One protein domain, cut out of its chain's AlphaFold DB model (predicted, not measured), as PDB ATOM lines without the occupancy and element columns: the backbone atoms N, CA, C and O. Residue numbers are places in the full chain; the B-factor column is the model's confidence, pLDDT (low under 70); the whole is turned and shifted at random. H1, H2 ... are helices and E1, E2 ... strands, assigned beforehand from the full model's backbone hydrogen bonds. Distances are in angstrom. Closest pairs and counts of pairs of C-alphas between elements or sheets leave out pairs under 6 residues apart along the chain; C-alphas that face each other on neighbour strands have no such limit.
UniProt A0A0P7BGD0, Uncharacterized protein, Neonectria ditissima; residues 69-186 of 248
ATOM      1  N   PHE A  69     129.983  71.151 118.205       75.88
ATOM      2  CA  PHE A  69     129.324  72.317 118.781       75.88
ATOM      3  C   PHE A  69     130.103  73.568 118.389       75.88
ATOM      4  O   PHE A  69     131.301  73.678 118.675       75.88
ATOM      5  N   HIS A  70     129.427  74.511 117.737       76.81
ATOM      6  CA  HIS A  70     130.016  75.760 117.265       76.81
ATOM      7  C   HIS A  70     129.189  76.967 117.705       76.81
ATOM      8  O   HIS A  70     127.989  76.854 117.929       76.81
ATOM      9  N   GLY A  71     129.835  78.124 117.808       69.62
ATOM     10  CA  GLY A  71     129.160  79.394 118.065       69.62
ATOM     11  C   GLY A  71     130.122  80.492 118.521       69.62
ATOM     12  O   GLY A  71     131.343  80.339 118.551       69.62
ATOM     13  N   THR A  72     129.553  81.625 118.881       61.31
ATOM     14  CA  THR A  72     130.164  82.850 119.394       61.31
ATOM     15  C   THR A  72     129.779  83.051 120.862       61.31
ATOM     16  O   THR A  72     128.839  83.751 121.201       61.31
ATOM     17  N   ARG A  73     130.589  82.531 121.793       54.81
ATOM     18  CA  ARG A  73     130.326  82.599 123.252       54.81
ATOM     19  C   ARG A  73     130.189  84.032 123.800       54.81
ATOM     20  O   ARG A  73     129.944  84.206 124.990       54.81
ATOM     21  N   ARG A  74     130.479  85.052 122.979       51.81
ATOM     22  CA  ARG A  74     130.332  86.482 123.266       51.81
ATOM     23  C   ARG A  74     130.006  87.260 121.983       51.81
ATOM     24  O   ARG A  74     130.623  86.974 120.950       51.81
ATOM     25  N   PRO A  75     129.157  88.301 122.055       47.38
ATOM     26  CA  PRO A  75     128.988  89.244 120.954       47.38
ATOM     27  C   PRO A  75     130.338  89.895 120.601       47.38
ATOM     28  O   PRO A  75     131.089  90.307 121.483       47.38
ATOM     29  N   GLY A  76     130.670  89.942 119.306       50.84
ATOM     30  CA  GLY A  76     131.912  90.542 118.798       50.84
ATOM     31  C   GLY A  76     133.127  89.608 118.708       50.84
ATOM     32  O   GLY A  76     134.211  90.066 118.351       50.84
ATOM     33  N   ARG A  77     132.984  88.305 118.994       52.69
ATOM     34  CA  ARG A  77     134.039  87.300 118.750       52.69
ATOM     35  C   ARG A  77     133.731  86.458 117.513       52.69
ATOM     36  O   ARG A  77     132.573  86.183 117.228       52.69
ATOM     37  N   ALA A  78     134.773  86.022 116.804       55.28
ATOM     38  CA  ALA A  78     134.632  85.068 115.706       55.28
ATOM     39  C   ALA A  78     134.071  83.731 116.219       55.28
ATOM     40  O   ALA A  78     134.438  83.284 117.310       55.28
ATOM     41  N   ALA A  79     133.189  83.110 115.431       60.31
ATOM     42  CA  ALA A  79     132.609  81.809 115.745       60.31
ATOM     43  C   ALA A  79     133.722  80.765 115.896       60.31
ATOM     44  O   ALA A  79     134.590  80.643 115.030       60.31
ATOM     45  N   GLY A  80     133.707  80.045 117.014       62.62
ATOM     46  CA  GLY A  80     134.681  79.019 117.351       62.62
ATOM     47  C   GLY A  80     134.029  77.651 117.496       62.62
ATOM     48  O   GLY A  80     132.831  77.535 117.758       62.62
ATOM     49  N   VAL A  81     134.839  76.605 117.341       68.38
ATOM     50  CA  VAL A  81     134.460  75.243 117.724       68.38
ATOM     51  C   VAL A  81     134.651  75.118 119.232       68.38
ATOM     52  O   VAL A  81     135.761  75.296 119.731       68.38
ATOM     53  N   PHE A  82     133.575  74.828 119.958       65.12
ATOM     54  CA  PHE A  82     133.626  74.616 121.406       65.12
ATOM     55  C   PHE A  82     133.933  73.173 121.763       65.12
ATOM     56  O   PHE A  82     134.639  72.910 122.734       65.12
ATOM     57  N   HIS A  83     133.401  72.242 120.975       69.06
ATOM     58  CA  HIS A  83     133.614  70.822 121.169       69.06
ATOM     59  C   HIS A  83     133.470  70.075 119.842       69.06
ATOM     60  O   HIS A  83     132.624  70.423 119.018       69.06
ATOM     61  N   ALA A  84     134.282  69.036 119.663       66.94
ATOM     62  CA  ALA A  84     134.138  68.045 118.609       66.94
ATOM     63  C   ALA A  84     134.212  66.656 119.253       66.94
ATOM     64  O   ALA A  84     135.200  66.349 119.924       66.94
ATOM     65  N   SER A  85     133.173  65.845 119.063       66.56
ATOM     66  CA  SER A  85     133.069  64.529 119.683       66.56
ATOM     67  C   SER A  85     134.006  63.524 119.016       66.56
ATOM     68  O   SER A  85     134.263  63.586 117.809       66.56
ATOM     69  N   THR A  86     134.476  62.557 119.801       63.28
ATOM     70  CA  THR A  86     134.836  61.228 119.298       63.28
ATOM     71  C   THR A  86     133.555  60.596 118.754       63.28
ATOM     72  O   THR A  86     132.515  60.674 119.403       63.28
ATOM     73  N   ASP A  87     133.589  60.093 117.523       70.38
ATOM     74  CA  ASP A  87     132.405  59.704 116.744       70.38
ATOM     75  C   ASP A  87     131.324  58.971 117.567       70.38
ATOM     76  O   ASP A  87     131.589  57.963 118.222       70.38
ATOM     77  N   ALA A  88     130.083  59.452 117.502       76.06
ATOM     78  CA  ALA A  88     128.919  58.787 118.066       76.06
ATOM     79  C   ALA A  88     128.478  57.647 117.141       76.06
ATOM     80  O   ALA A  88     128.184  57.863 115.964       76.06
ATOM     81  N   VAL A  89     128.439  56.427 117.673       78.88
ATOM     82  CA  VAL A  89     128.197  55.211 116.890       78.88
ATOM     83  C   VAL A  89     126.822  54.637 117.215       78.88
ATOM     84  O   VAL A  89     126.527  54.351 118.370       78.88
ATOM     85  N   TYR A  90     126.006  54.426 116.186       77.12
ATOM     86  CA  TYR A  90     124.660  53.873 116.291       77.12
ATOM     87  C   TYR A  90     124.544  52.576 115.483       77.12
ATOM     88  O   TYR A  90     124.980  52.497 114.333       77.12
ATOM     89  N   ALA A  91     123.952  51.542 116.082       74.62
ATOM     90  CA  ALA A  91     123.706  50.266 115.403       74.62
ATOM     91  C   ALA A  91     122.532  50.345 114.405       74.62
ATOM     92  O   ALA A  91     122.519  49.640 113.394       74.62
ATOM     93  N   THR A  92     121.572  51.221 114.691       76.38
ATOM     94  CA  THR A  92     120.356  51.501 113.916       76.38
ATOM     95  C   THR A  92     120.172  53.011 113.796       76.38
ATOM     96  O   THR A  92     120.755  53.763 114.580       76.38
ATOM     97  N   ALA A  93     119.400  53.485 112.814       79.88
ATOM     98  CA  ALA A  93     119.080  54.907 112.731       79.88
ATOM     99  C   ALA A  93     118.390  55.382 114.027       79.88
ATOM    100  O   ALA A  93     117.335  54.847 114.375       79.88
ATOM    101  N   PRO A  94     118.959  56.359 114.763       79.69
ATOM    102  CA  PRO A  94     118.317  56.874 115.958       79.69
ATOM    103  C   PRO A  94     117.071  57.669 115.573       79.69
ATOM    104  O   PRO A  94     117.073  58.414 114.589       79.69
ATOM    105  N   SER A  95     116.035  57.569 116.404       80.06
ATOM    106  CA  SER A  95     114.877  58.447 116.286       80.06
ATOM    107  C   SER A  95     115.284  59.905 116.492       80.06
ATOM    108  O   SER A  95     116.246  60.211 117.210       80.06
ATOM    109  N   ARG A  96     114.516  60.838 115.921       76.75
ATOM    110  CA  ARG A  96     114.743  62.277 116.148       76.75
ATOM    111  C   ARG A  96     114.808  62.622 117.636       76.75
ATOM    112  O   ARG A  96     115.721  63.325 118.052       76.75
ATOM    113  N   ALA A  97     113.872  62.123 118.440       76.19
ATOM    114  CA  ALA A  97     113.848  62.391 119.877       76.19
ATOM    115  C   ALA A  97     115.107  61.859 120.583       76.19
ATOM    116  O   ALA A  97     115.714  62.583 121.372       76.19
ATOM    117  N   GLY A  98     115.541  60.640 120.244       79.00
ATOM    118  CA  GLY A  98     116.752  60.039 120.800       79.00
ATOM    119  C   GLY A  98     118.021  60.797 120.406       79.00
ATOM    120  O   GLY A  98     118.872  61.061 121.254       79.00
ATOM    121  N   LEU A  99     118.140  61.217 119.142       80.12
ATOM    122  CA  LEU A  99     119.272  62.027 118.690       80.12
ATOM    123  C   LEU A  99     119.330  63.361 119.445       80.12
ATOM    124  O   LEU A  99     120.389  63.738 119.935       80.12
ATOM    125  N   LEU A 100     118.197  64.050 119.597       77.81
ATOM    126  CA  LEU A 100     118.137  65.322 120.320       77.81
ATOM    127  C   LEU A 100     118.474  65.178 121.808       77.81
ATOM    128  O   LEU A 100     119.215  66.004 122.343       77.81
ATOM    129  N   ALA A 101     117.986  64.121 122.459       77.38
ATOM    130  CA  ALA A 101     118.336  63.820 123.843       77.38
ATOM    131  C   ALA A 101     119.853  63.608 123.996       77.38
ATOM    132  O   ALA A 101     120.471  64.213 124.873       77.38
ATOM    133  N   ASN A 102     120.478  62.855 123.086       81.12
ATOM    134  CA  ASN A 102     121.928  62.644 123.088       81.12
ATOM    135  C   ASN A 102     122.709  63.953 122.902       81.12
ATOM    136  O   ASN A 102     123.667  64.206 123.629       81.12
ATOM    137  N   LEU A 103     122.268  64.828 121.989       78.50
ATOM    138  CA  LEU A 103     122.890  66.143 121.803       78.50
ATOM    139  C   LEU A 103     122.788  67.014 123.053       78.50
ATOM    140  O   LEU A 103     123.761  67.675 123.409       78.50
ATOM    141  N   SER A 104     121.635  67.002 123.727       77.00
ATOM    142  CA  SER A 104     121.451  67.736 124.982       77.00
ATOM    143  C   SER A 104     122.356  67.200 126.095       77.00
ATOM    144  O   SER A 104     122.985  67.981 126.806       77.00
ATOM    145  N   PHE A 105     122.509  65.877 126.177       78.44
ATOM    146  CA  PHE A 105     123.390  65.218 127.134       78.44
ATOM    147  C   PHE A 105     124.860  65.582 126.896       78.44
ATOM    148  O   PHE A 105     125.540  66.018 127.826       78.44
ATOM    149  N   TRP A 106     125.346  65.494 125.654       78.69
ATOM    150  CA  TRP A 106     126.721  65.887 125.328       78.69
ATOM    151  C   TRP A 106     126.961  67.379 125.570       78.69
ATOM    152  O   TRP A 106     128.002  67.764 126.098       78.69
ATOM    153  N   ALA A 107     125.992  68.237 125.253       75.81
ATOM    154  CA  ALA A 107     126.105  69.662 125.536       75.81
ATOM    155  C   ALA A 107     126.245  69.951 127.044       75.81
ATOM    156  O   ALA A 107     127.095  70.757 127.441       75.81
ATOM    157  N   ALA A 108     125.465  69.263 127.884       74.75
ATOM    158  CA  ALA A 108     125.559  69.365 129.338       74.75
ATOM    159  C   ALA A 108     126.919  68.866 129.859       74.75
ATOM    160  O   ALA A 108     127.557  69.557 130.654       74.75
ATOM    161  N   GLN A 109     127.420  67.734 129.346       74.69
ATOM    162  CA  GLN A 109     128.747  67.206 129.702       74.69
ATOM    163  C   GLN A 109     129.888  68.193 129.414       74.69
ATOM    164  O   GLN A 109     130.880  68.217 130.140       74.69
ATOM    165  N   HIS A 110     129.748  69.031 128.385       72.25
ATOM    166  CA  HIS A 110     130.749  70.035 128.014       72.25
ATOM    167  C   HIS A 110     130.512  71.420 128.630       72.25
ATOM    168  O   HIS A 110     131.182  72.381 128.250       72.25
ATOM    169  N   GLY A 111     129.582  71.543 129.585       69.75
ATOM    170  CA  GLY A 111     129.292  72.810 130.256       69.75
ATOM    171  C   GLY A 111     128.757  73.888 129.308       69.75
ATOM    172  O   GLY A 111     128.902  75.080 129.581       69.75
ATOM    173  N   LEU A 112     128.171  73.478 128.177       70.56
ATOM    174  CA  LEU A 112     127.518  74.382 127.233       70.56
ATOM    175  C   LEU A 112     126.106  74.755 127.730       70.56
ATOM    176  O   LEU A 112     125.587  75.807 127.369       70.56
ATOM    177  N   GLY A 113     125.528  73.933 128.615       64.69
ATOM    178  CA  GLY A 113     124.233  74.135 129.265       64.69
ATOM    179  C   GLY A 113     123.141  73.199 128.741       64.69
ATOM    180  O   GLY A 113     123.216  72.674 127.633       64.69
ATOM    181  N   ASP A 114     122.082  73.023 129.531       57.97
ATOM    182  CA  ASP A 114     121.013  72.045 129.256       57.97
ATOM    183  C   ASP A 114     120.138  72.407 128.038       57.97
ATOM    184  O   ASP A 114     119.321  71.612 127.580       57.97
ATOM    185  N   ARG A 115     120.275  73.634 127.515       56.03
ATOM    186  CA  ARG A 115     119.411  74.213 126.465       56.03
ATOM    187  C   ARG A 115     120.163  74.693 125.224       56.03
ATOM    188  O   ARG A 115     119.655  75.527 124.479       56.03
ATOM    189  N   VAL A 116     121.357  74.159 125.000       55.69
ATOM    190  CA  VAL A 116     122.232  74.494 123.861       55.69
ATOM    191  C   VAL A 116     121.594  74.157 122.521       55.69
ATOM    192  O   VAL A 116     121.894  74.773 121.504       55.69
ATOM    193  N   TYR A 117     120.668  73.200 122.513       59.00
ATOM    194  CA  TYR A 117     119.910  72.889 121.320       59.00
ATOM    195  C   TYR A 117     118.776  73.899 121.113       59.00
ATOM    196  O   TYR A 117     117.723  73.847 121.745       59.00
ATOM    197  N   SER A 118     118.999  74.820 120.183       54.56
ATOM    198  CA  SER A 118     118.057  75.851 119.740       54.56
ATOM    199  C   SER A 118     117.030  75.377 118.707       54.56
ATOM    200  O   SER A 118     116.283  76.192 118.167       54.56
ATOM    201  N   GLY A 119     117.025  74.087 118.357       58.44
ATOM    202  CA  GLY A 119     116.284  73.618 117.187       58.44
ATOM    203  C   GLY A 119     117.038  73.789 115.868       58.44
ATOM    204  O   GLY A 119     116.447  73.522 114.828       58.44
ATOM    205  N   GLN A 120     118.305  74.229 115.881       67.88
ATOM    206  CA  GLN A 120     119.111  74.422 114.672       67.88
ATOM    207  C   GLN A 120     120.401  73.594 114.717       67.88
ATOM    208  O   GLN A 120     121.439  74.034 115.210       67.88
ATOM    209  N   ALA A 121     120.340  72.381 114.169       75.75
ATOM    210  CA  ALA A 121     121.526  71.612 113.805       75.75
ATOM    211  C   ALA A 121     121.552  71.352 112.301       75.75
ATOM    212  O   ALA A 121     120.515  71.233 111.653       75.75
ATOM    213  N   ARG A 122     122.751  71.252 111.735       81.50
ATOM    214  CA  ARG A 122     122.968  70.877 110.340       81.50
ATOM    215  C   ARG A 122     123.703  69.554 110.288       81.50
ATOM    216  O   ARG A 122     124.776  69.418 110.865       81.50
ATOM    217  N   MET A 123     123.123  68.590 109.591       84.00
ATOM    218  CA  MET A 123     123.749  67.319 109.279       84.00
ATOM    219  C   MET A 123     124.352  67.388 107.878       84.00
ATOM    220  O   MET A 123     123.648  67.634 106.900       84.00
ATOM    221  N   TYR A 124     125.651  67.153 107.780       81.81
ATOM    222  CA  TYR A 124     126.383  67.051 106.527       81.81
ATOM    223  C   TYR A 124     126.732  65.589 106.292       81.81
ATOM    224  O   TYR A 124     127.403  64.967 107.112       81.81
ATOM    225  N   LEU A 125     126.266  65.035 105.180       82.12
ATOM    226  CA  LEU A 125     126.621  63.692 104.751       82.12
ATOM    227  C   LEU A 125     127.918  63.765 103.963       82.12
ATOM    228  O   LEU A 125     127.991  64.524 102.995       82.12
ATOM    229  N   THR A 126     128.922  62.999 104.364       78.75
ATOM    230  CA  THR A 126     130.220  62.941 103.696       78.75
ATOM    231  C   THR A 126     130.326  61.726 102.792       78.75
ATOM    232  O   THR A 126     129.664  60.712 103.009       78.75
ATOM    233  N   ARG A 127     131.177  61.803 101.766       74.50
ATOM    234  CA  ARG A 127     131.341  60.711 100.787       74.50
ATOM    235  C   ARG A 127     131.707  59.379 101.430       74.50
ATOM    236  O   ARG A 127     131.202  58.354 100.984       74.50
ATOM    237  N   ASP A 128     132.528  59.417 102.471       73.44
ATOM    238  CA  ASP A 128     133.027  58.241 103.175       73.44
ATOM    239  C   ASP A 128     132.868  58.415 104.693       73.44
ATOM    240  O   ASP A 128     133.066  59.505 105.237       73.44
ATOM    241  N   ALA A 129     132.500  57.321 105.360       68.19
ATOM    242  CA  ALA A 129     132.389  57.205 106.810       68.19
ATOM    243  C   ALA A 129     133.740  57.246 107.530       68.19
ATOM    244  O   ALA A 129     133.791  57.596 108.707       68.19
ATOM    245  N   ALA A 130     134.824  56.871 106.848       66.38
ATOM    246  CA  ALA A 130     136.172  56.891 107.409       66.38
ATOM    247  C   ALA A 130     136.937  58.192 107.108       66.38
ATOM    248  O   ALA A 130     138.044  58.377 107.620       66.38
ATOM    249  N   ALA A 131     136.379  59.082 106.280       63.56
ATOM    250  CA  ALA A 131     137.066  60.301 105.884       63.56
ATOM    251  C   ALA A 131     137.217  61.267 107.075       63.56
ATOM    252  O   ALA A 131     136.242  61.547 107.780       63.56
ATOM    253  N   PRO A 132     138.424  61.815 107.304       63.31
ATOM    254  CA  PRO A 132     138.618  62.840 108.309       63.31
ATOM    255  C   PRO A 132     137.862  64.104 107.899       63.31
ATOM    256  O   PRO A 132     138.142  64.718 106.876       63.31
ATOM    257  N   VAL A 133     136.911  64.513 108.729       65.25
ATOM    258  CA  VAL A 133     136.121  65.723 108.491       65.25
ATOM    259  C   VAL A 133     136.955  66.946 108.846       65.25
ATOM    260  O   VAL A 133     137.252  67.171 110.027       65.25
ATOM    261  N   VAL A 134     137.293  67.744 107.835       67.12
ATOM    262  CA  VAL A 134     137.944  69.048 107.997       67.12
ATOM    263  C   VAL A 134     136.879  70.138 108.065       67.12
ATOM    264  O   VAL A 134     136.019  70.232 107.193       67.12
ATOM    265  N   MET A 135     136.939  70.977 109.100       66.19
ATOM    266  CA  MET A 135     136.031  72.113 109.277       66.19
ATOM    267  C   MET A 135     136.694  73.414 108.827       66.19
ATOM    268  O   MET A 135     137.818  73.710 109.229       66.19
ATOM    269  N   VAL A 136     135.968  74.222 108.056       65.25
ATOM    270  CA  VAL A 136     136.315  75.607 107.726       65.25
ATOM    271  C   VAL A 136     135.291  76.515 108.407       65.25
ATOM    272  O   VAL A 136     134.165  76.691 107.940       65.25
ATOM    273  N   GLY A 137     135.659  77.056 109.570       67.81
ATOM    274  CA  GLY A 137     134.724  77.789 110.427       67.81
ATOM    275  C   GLY A 137     133.614  76.876 110.961       67.81
ATOM    276  O   GLY A 137     133.890  75.926 111.689       67.81
ATOM    277  N   ALA A 138     132.365  77.170 110.594       63.47
ATOM    278  CA  ALA A 138     131.164  76.455 111.038       63.47
ATOM    279  C   ALA A 138     130.667  75.375 110.057       63.47
ATOM    280  O   ALA A 138     129.618  74.773 110.279       63.47
ATOM    281  N   ALA A 139     131.372  75.135 108.951       67.12
ATOM    282  CA  ALA A 139     130.959  74.169 107.938       67.12
ATOM    283  C   ALA A 139     132.098  73.197 107.605       67.12
ATOM    284  O   ALA A 139     133.265  73.599 107.627       67.12
ATOM    285  N   PRO A 140     131.791  71.926 107.299       70.25
ATOM    286  CA  PRO A 140     132.781  71.013 106.751       70.25
ATOM    287  C   PRO A 140     133.211  71.460 105.352       70.25
ATOM    288  O   PRO A 140     132.477  72.156 104.644       70.25
ATOM    289  N   LEU A 141     134.418  71.062 104.959       70.56
ATOM    290  CA  LEU A 141     134.971  71.353 103.645       70.56
ATOM    291  C   LEU A 141     134.058  70.783 102.546       70.56
ATOM    292  O   LEU A 141     133.713  69.603 102.548       70.56
ATOM    293  N   ALA A 142     133.636  71.639 101.613       65.81
ATOM    294  CA  ALA A 142     132.543  71.338 100.684       65.81
ATOM    295  C   ALA A 142     132.818  70.159  99.732       65.81
ATOM    296  O   ALA A 142     131.876  69.562  99.220       65.81
ATOM    297  N   GLU A 143     134.084  69.815  99.489       71.69
ATOM    298  CA  GLU A 143     134.457  68.707  98.600       71.69
ATOM    299  C   GLU A 143     134.088  67.328  99.158       71.69
ATOM    300  O   GLU A 143     133.785  66.407  98.390       71.69
ATOM    301  N   ASP A 144     134.028  67.219 100.485       69.25
ATOM    302  CA  ASP A 144     133.682  65.988 101.184       69.25
ATOM    303  C   ASP A 144     132.174  65.838 101.383       69.25
ATOM    304  O   ASP A 144     131.700  64.722 101.603       69.25
ATOM    305  N   VAL A 145     131.409  66.930 101.269       74.50
ATOM    306  CA  VAL A 145     129.965  66.971 101.521       74.50
ATOM    307  C   VAL A 145     129.183  66.525 100.287       74.50
ATOM    308  O   VAL A 145     129.231  67.134  99.224       74.50
ATOM    309  N   VAL A 146     128.394  65.469 100.454       78.25
ATOM    310  CA  VAL A 146     127.436  64.961  99.464       78.25
ATOM    311  C   VAL A 146     126.094  65.667  99.600       78.25
ATOM    312  O   VAL A 146     125.447  65.987  98.604       78.25
ATOM    313  N   ARG A 147     125.647  65.893 100.839       78.81
ATOM    314  CA  ARG A 147     124.333  66.472 101.123       78.81
ATOM    315  C   ARG A 147     124.346  67.215 102.448       78.81
ATOM    316  O   ARG A 147     124.933  66.737 103.412       78.81
ATOM    317  N   THR A 148     123.624  68.325 102.505       81.12
ATOM    318  CA  THR A 148     123.361  69.066 103.742       81.12
ATOM    319  C   THR A 148     121.884  68.956 104.084       81.12
ATOM    320  O   THR A 148     121.029  69.113 103.212       81.12
ATOM    321  N   VAL A 149     121.584  68.687 105.349       79.25
ATOM    322  CA  VAL A 149     120.229  68.594 105.890       79.25
ATOM    323  C   VAL A 149     120.147  69.469 107.131       79.25
ATOM    324  O   VAL A 149     120.949  69.325 108.050       79.25
ATOM    325  N   GLU A 150     119.172  70.368 107.181       79.38
ATOM    326  CA  GLU A 150     118.897  71.138 108.392       79.38
ATOM    327  C   GLU A 150     117.928  70.360 109.285       79.38
ATOM    328  O   GLU A 150     116.769  70.141 108.934       79.38
ATOM    329  N   LEU A 151     118.395  69.966 110.468       73.31
ATOM    330  CA  LEU A 151     117.586  69.380 111.530       73.31
ATOM    331  C   LEU A 151     116.806  70.486 112.248       73.31
ATOM    332  O   LEU A 151     117.024  70.771 113.423       73.31
ATOM    333  N   SER A 152     115.912  71.150 111.519       68.38
ATOM    334  CA  SER A 152     114.983  72.111 112.110       68.38
ATOM    335  C   SER A 152     113.776  71.404 112.740       68.38
ATOM    336  O   SER A 152     113.519  70.221 112.499       68.38
ATOM    337  N   GLU A 153     112.984  72.122 113.540       59.75
ATOM    338  CA  GLU A 153     111.688  71.631 114.048       59.75
ATOM    339  C   GLU A 153     110.686  71.252 112.947       59.75
ATOM    340  O   GLU A 153     109.697  70.584 113.225       59.75
ATOM    341  N   ARG A 154     110.948  71.646 111.695       61.59
ATOM    342  CA  ARG A 154     110.065  71.419 110.547       61.59
ATOM    343  C   ARG A 154     110.367  70.140 109.772       61.59
ATOM    344  O   ARG A 154     109.704  69.901 108.766       61.59
ATOM    345  N   LEU A 155     111.357  69.348 110.190       69.75
ATOM    346  CA  LEU A 155     111.643  68.086 109.517       69.75
ATOM    347  C   LEU A 155     110.465  67.112 109.743       69.75
ATOM    348  O   LEU A 155     110.122  66.860 110.905       69.75
ATOM    349  N   PRO A 156     109.827  66.584 108.686       73.75
ATOM    350  CA  PRO A 156     108.742  65.625 108.826       73.75
ATOM    351  C   PRO A 156     109.208  64.342 109.537       73.75
ATOM    352  O   PRO A 156     110.375  63.947 109.433       73.75
ATOM    353  N   PRO A 157     108.301  63.676 110.275       71.06
ATOM    354  CA  PRO A 157     108.623  62.437 110.975       71.06
ATOM    355  C   PRO A 157     109.041  61.351 109.974       71.06
ATOM    356  O   PRO A 157     108.421  61.213 108.919       71.06
ATOM    357  N   GLY A 158     110.085  60.582 110.288       73.31
ATOM    358  CA  GLY A 158     110.594  59.513 109.422       73.31
ATOM    359  C   GLY A 158     111.651  59.954 108.405       73.31
ATOM    360  O   GLY A 158     112.383  59.108 107.890       73.31
ATOM    361  N   GLU A 159     111.773  61.252 108.096       80.69
ATOM    362  CA  GLU A 159     112.768  61.719 107.117       80.69
ATOM    363  C   GLU A 159     114.192  61.623 107.674       80.69
ATOM    364  O   GLU A 159     115.108  61.249 106.944       80.69
ATOM    365  N   LEU A 160     114.385  61.896 108.969       79.12
ATOM    366  CA  LEU A 160     115.688  61.728 109.611       79.12
ATOM    367  C   LEU A 160     116.125  60.265 109.568       79.12
ATOM    368  O   LEU A 160     117.244  59.970 109.163       79.12
ATOM    369  N   GLU A 161     115.237  59.356 109.952       83.81
ATOM    370  CA  GLU A 161     115.499  57.924 109.978       83.81
ATOM    371  C   GLU A 161     115.835  57.417 108.567       83.81
ATOM    372  O   GLU A 161     116.842  56.736 108.377       83.81
ATOM    373  N   ALA A 162     115.072  57.838 107.551       81.44
ATOM    374  CA  ALA A 162     115.342  57.505 106.154       81.44
ATOM    375  C   ALA A 162     116.683  58.069 105.651       81.44
ATOM    376  O   ALA A 162     117.412  57.392 104.925       81.44
ATOM    377  N   LEU A 163     117.033  59.300 106.039       80.12
ATOM    378  CA  LEU A 163     118.321  59.910 105.703       80.12
ATOM    379  C   LEU A 163     119.480  59.134 106.318       80.12
ATOM    380  O   LEU A 163     120.464  58.868 105.634       80.12
ATOM    381  N   VAL A 164     119.359  58.763 107.590       80.44
ATOM    382  CA  VAL A 164     120.394  58.039 108.325       80.44
ATOM    383  C   VAL A 164     120.535  56.597 107.829       80.44
ATOM    384  O   VAL A 164     121.656  56.113 107.670       80.44
ATOM    385  N   GLU A 165     119.440  55.924 107.483       80.44
ATOM    386  CA  GLU A 165     119.521  54.637 106.783       80.44
ATOM    387  C   GLU A 165     120.154  54.791 105.390       80.44
ATOM    388  O   GLU A 165     120.927  53.937 104.958       80.44
ATOM    389  N   GLY A 166     119.941  55.925 104.715       76.62
ATOM    390  CA  GLY A 166     120.667  56.284 103.494       76.62
ATOM    391  C   GLY A 166     122.181  56.410 103.706       76.62
ATOM    392  O   GLY A 166     122.957  55.946 102.870       76.62
ATOM    393  N   VAL A 167     122.620  56.965 104.843       75.56
ATOM    394  CA  VAL A 167     124.044  57.019 105.231       75.56
ATOM    395  C   VAL A 167     124.615  55.614 105.369       75.56
ATOM    396  O   VAL A 167     125.677  55.308 104.822       75.56
ATOM    397  N   ARG A 168     123.869  54.738 106.044       74.88
ATOM    398  CA  ARG A 168     124.237  53.340 106.272       74.88
ATOM    399  C   ARG A 168     124.336  52.547 104.968       74.88
ATOM    400  O   ARG A 168     125.322  51.845 104.751       74.88
ATOM    401  N   ALA A 169     123.346  52.689 104.088       76.81
ATOM    402  CA  ALA A 169     123.295  52.012 102.796       76.81
ATOM    403  C   ALA A 169     124.379  52.514 101.825       76.81
ATOM    404  O   ALA A 169     124.986  51.718 101.111       76.81
ATOM    405  N   GLY A 170     124.650  53.824 101.826       73.12
ATOM    406  CA  GLY A 170     125.643  54.468 100.963       73.12
ATOM    407  C   GLY A 170     127.086  54.413 101.476       73.12
ATOM    408  O   GLY A 170     127.984  54.863 100.770       73.12
ATOM    409  N   ARG A 171     127.325  53.870 102.683       73.31
ATOM    410  CA  ARG A 171     128.622  53.926 103.397       73.31
ATOM    411  C   ARG A 171     129.167  55.353 103.548       73.31
ATOM    412  O   ARG A 171     130.375  55.578 103.550       73.31
ATOM    413  N   HIS A 172     128.258  56.308 103.674       78.12
ATOM    414  CA  HIS A 172     128.590  57.707 103.881       78.12
ATOM    415  C   HIS A 172     128.958  57.955 105.343       78.12
ATOM    416  O   HIS A 172     128.552  57.214 106.238       78.12
ATOM    417  N   GLY A 173     129.723  59.012 105.587       77.31
ATOM    418  CA  GLY A 173     129.871  59.558 106.930       77.31
ATOM    419  C   GLY A 173     128.801  60.599 107.190       77.31
ATOM    420  O   GLY A 173     128.150  61.090 106.264       77.31
ATOM    421  N   ALA A 174     128.600  60.941 108.453       81.31
ATOM    422  CA  ALA A 174     127.703  62.019 108.805       81.31
ATOM    423  C   ALA A 174     128.320  62.901 109.890       81.31
ATOM    424  O   ALA A 174     128.906  62.438 110.866       81.31
ATOM    425  N   VAL A 175     128.202  64.204 109.691       82.44
ATOM    426  CA  VAL A 175     128.753  65.231 110.569       82.44
ATOM    427  C   VAL A 175     127.609  66.091 111.019       82.44
ATOM    428  O   VAL A 175     126.932  66.706 110.198       82.44
ATOM    429  N   LEU A 176     127.398  66.146 112.320       83.31
ATOM    430  CA  LEU A 176     126.404  67.011 112.899       83.31
ATOM    431  C   LEU A 176     127.063  68.263 113.449       83.31
ATOM    432  O   LEU A 176     127.893  68.195 114.347       83.31
ATOM    433  N   VAL A 177     126.657  69.413 112.935       80.56
ATOM    434  CA  VAL A 177     127.098  70.713 113.415       80.56
ATOM    435  C   VAL A 177     125.939  71.384 114.139       80.56
ATOM    436  O   VAL A 177     124.889  71.639 113.549       80.56
ATOM    437  N   VAL A 178     126.129  71.658 115.423       78.12
ATOM    438  CA  VAL A 178     125.128  72.250 116.314       78.12
ATOM    439  C   VAL A 178     125.522  73.690 116.601       78.12
ATOM    440  O   VAL A 178     126.644  73.929 117.056       78.12
ATOM    441  N   ASP A 179     124.630  74.637 116.305       75.62
ATOM    442  CA  ASP A 179     124.811  76.052 116.648       75.62
ATOM    443  C   ASP A 179     124.354  76.301 118.088       75.62
ATOM    444  O   ASP A 179     123.168  76.179 118.409       75.62
ATOM    445  N   VAL A 180     125.315  76.641 118.946       70.75
ATOM    446  CA  VAL A 180     125.111  76.911 120.373       70.75
ATOM    447  C   VAL A 180     124.380  78.241 120.599       70.75
ATOM    448  O   VAL A 180     123.655  78.375 121.584       70.75
ATOM    449  N   ASP A 181     124.485  79.199 119.676       66.38
ATOM    450  CA  ASP A 181     123.941  80.553 119.855       66.38
ATOM    451  C   ASP A 181     122.612  80.779 119.137       66.38
ATOM    452  O   ASP A 181     121.947  81.803 119.338       66.38
ATOM    453  N   ALA A 182     122.186  79.837 118.295       61.84
ATOM    454  CA  ALA A 182     120.979  80.002 117.493       61.84
ATOM    455  C   ALA A 182     119.725  80.288 118.350       61.84
ATOM    456  O   ALA A 182     118.807  80.968 117.886       61.84
ATOM    457  N   ARG A 183     119.702  79.881 119.632       57.28
ATOM    458  CA  ARG A 183     118.608  80.208 120.561       57.28
ATOM    459  C   ARG A 183     118.616  81.681 120.954       57.28
ATOM    460  O   ARG A 183     117.557  82.296 120.916       57.28
ATOM    461  N   GLU A 184     119.769  82.264 121.285       56.62
ATOM    462  CA  GLU A 184     119.852  83.701 121.583       56.62
ATOM    463  C   GLU A 184     119.419  84.545 120.382       56.62
ATOM    464  O   GLU A 184     118.796  85.592 120.555       56.62
ATOM    465  N   GLY A 185     119.721  84.088 119.163       53.81
ATOM    466  CA  GLY A 185     119.256  84.717 117.929       53.81
ATOM    467  C   GLY A 185     117.736  84.640 117.757       53.81
ATOM    468  O   GLY A 185     117.109  85.633 117.386       53.81
ATOM    469  N   ILE A 186     117.127  83.487 118.056       53.69
ATOM    470  CA  ILE A 186     115.668  83.301 118.018       53.69
ATOM    471  C   ILE A 186     114.987  84.129 119.115       53.69
ATOM    472  O   ILE A 186     114.039  84.850 118.826       53.69
TER     473      ILE A 186
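What this domain is: This is residues 69 to 186 of the 248 residues of an uncharacterized protein of Neonectria ditissima (UniProt A0A0P7BGD0). One strongly twisted sheet of five strands forms a slab, with two helices covering one of its faces: H1 crosses the strands, while H2 runs along them. No named helix covers the opposite face; H3 is a short helix at the end of the printed part, and the long stretch 127 to 144 folds back on itself. The printed part has 118 residues, with three named helices and six named strands in the order E1 E2 E3 H1 E4 E5 H2 E6 H3, of mixed class. The sheet is mixed, in the order E2 E1 E6 E4 E5. The whole is compact, with a radius of gyration of the C-alphas of 14.0 A and spans of 42 by 29 by 25 A.

How they stand to each other: E1, residues 69 to 71, and E2, residues 80 to 84, form an antiparallel hairpin, with N 80 and O 71 2.8 A apart. E1 is also parallel to E6, residues 173 to 179, with N 70 and O 178 at 2.9 A. E6 pairs in a staggered way: residues 178 to 179 with E1, and residues 173 to 178 with antiparallel E4, residues 121 to 126, where N 124 and O 175 are 2.8 A apart. E4 and E5, residues 145 to 151, form the second hairpin, with N 149 and O 123 at 2.8 A. E2 and E5 are the edge strands. E3, residues 88 to 90, pairs with no named strand. H1, residues 96 to 109, is on the sheet at a height of 10.4 A, across the strands, at 68 degrees to E1 on the local plane; their closest C-alphas, Phe 69 and Ala 107, are 7.9 A apart. H2, residues 159 to 170, is on the same face at a height of 9.4 A, over E6 and E4, at 3 degrees to E6 on the local plane; the closest C-alphas of H2 and E6, Val 167 and Gly 173, are 6.6 A apart. H1 and H2 are close but not clearly touching, about perpendicular at 84 degrees; their closest C-alphas, Arg 96 and Leu 160, are 6.6 A apart. E5, H2 and E6 make a split strand-helix-strand unit, two strands running the same way with E4 between them, and a right-handed crossover. H3, residues 182 to 186, is not on the sheet. In H1, H2 and H3 every O i to N i+4 pair is within hydrogen-bond range.

Where its parts are: E1 begins at C-alpha 69, (129.324, 72.317, 118.781). H1 measures 20.1 A, E6 19.8 A, E5 16.1 A, H2 16.0 A and E4 15.9 A. H3 ends at C-alpha 186, (115.668, 83.301, 118.018).

The domain as a whole: The C-alphas farthest apart, Gly 76 and Ala 169, are 42.6 A apart. The printed part has no cut. The links H1 to E4 and E4 to E5 are long; in the latter, residues 135 to 136 pair antiparallel with 139 to 140. The mean pLDDT of the printed part is 71.0, and 48 residues are under 70, among them 71 to 86, 113 to 120, 129 to 139 and 181 to 186.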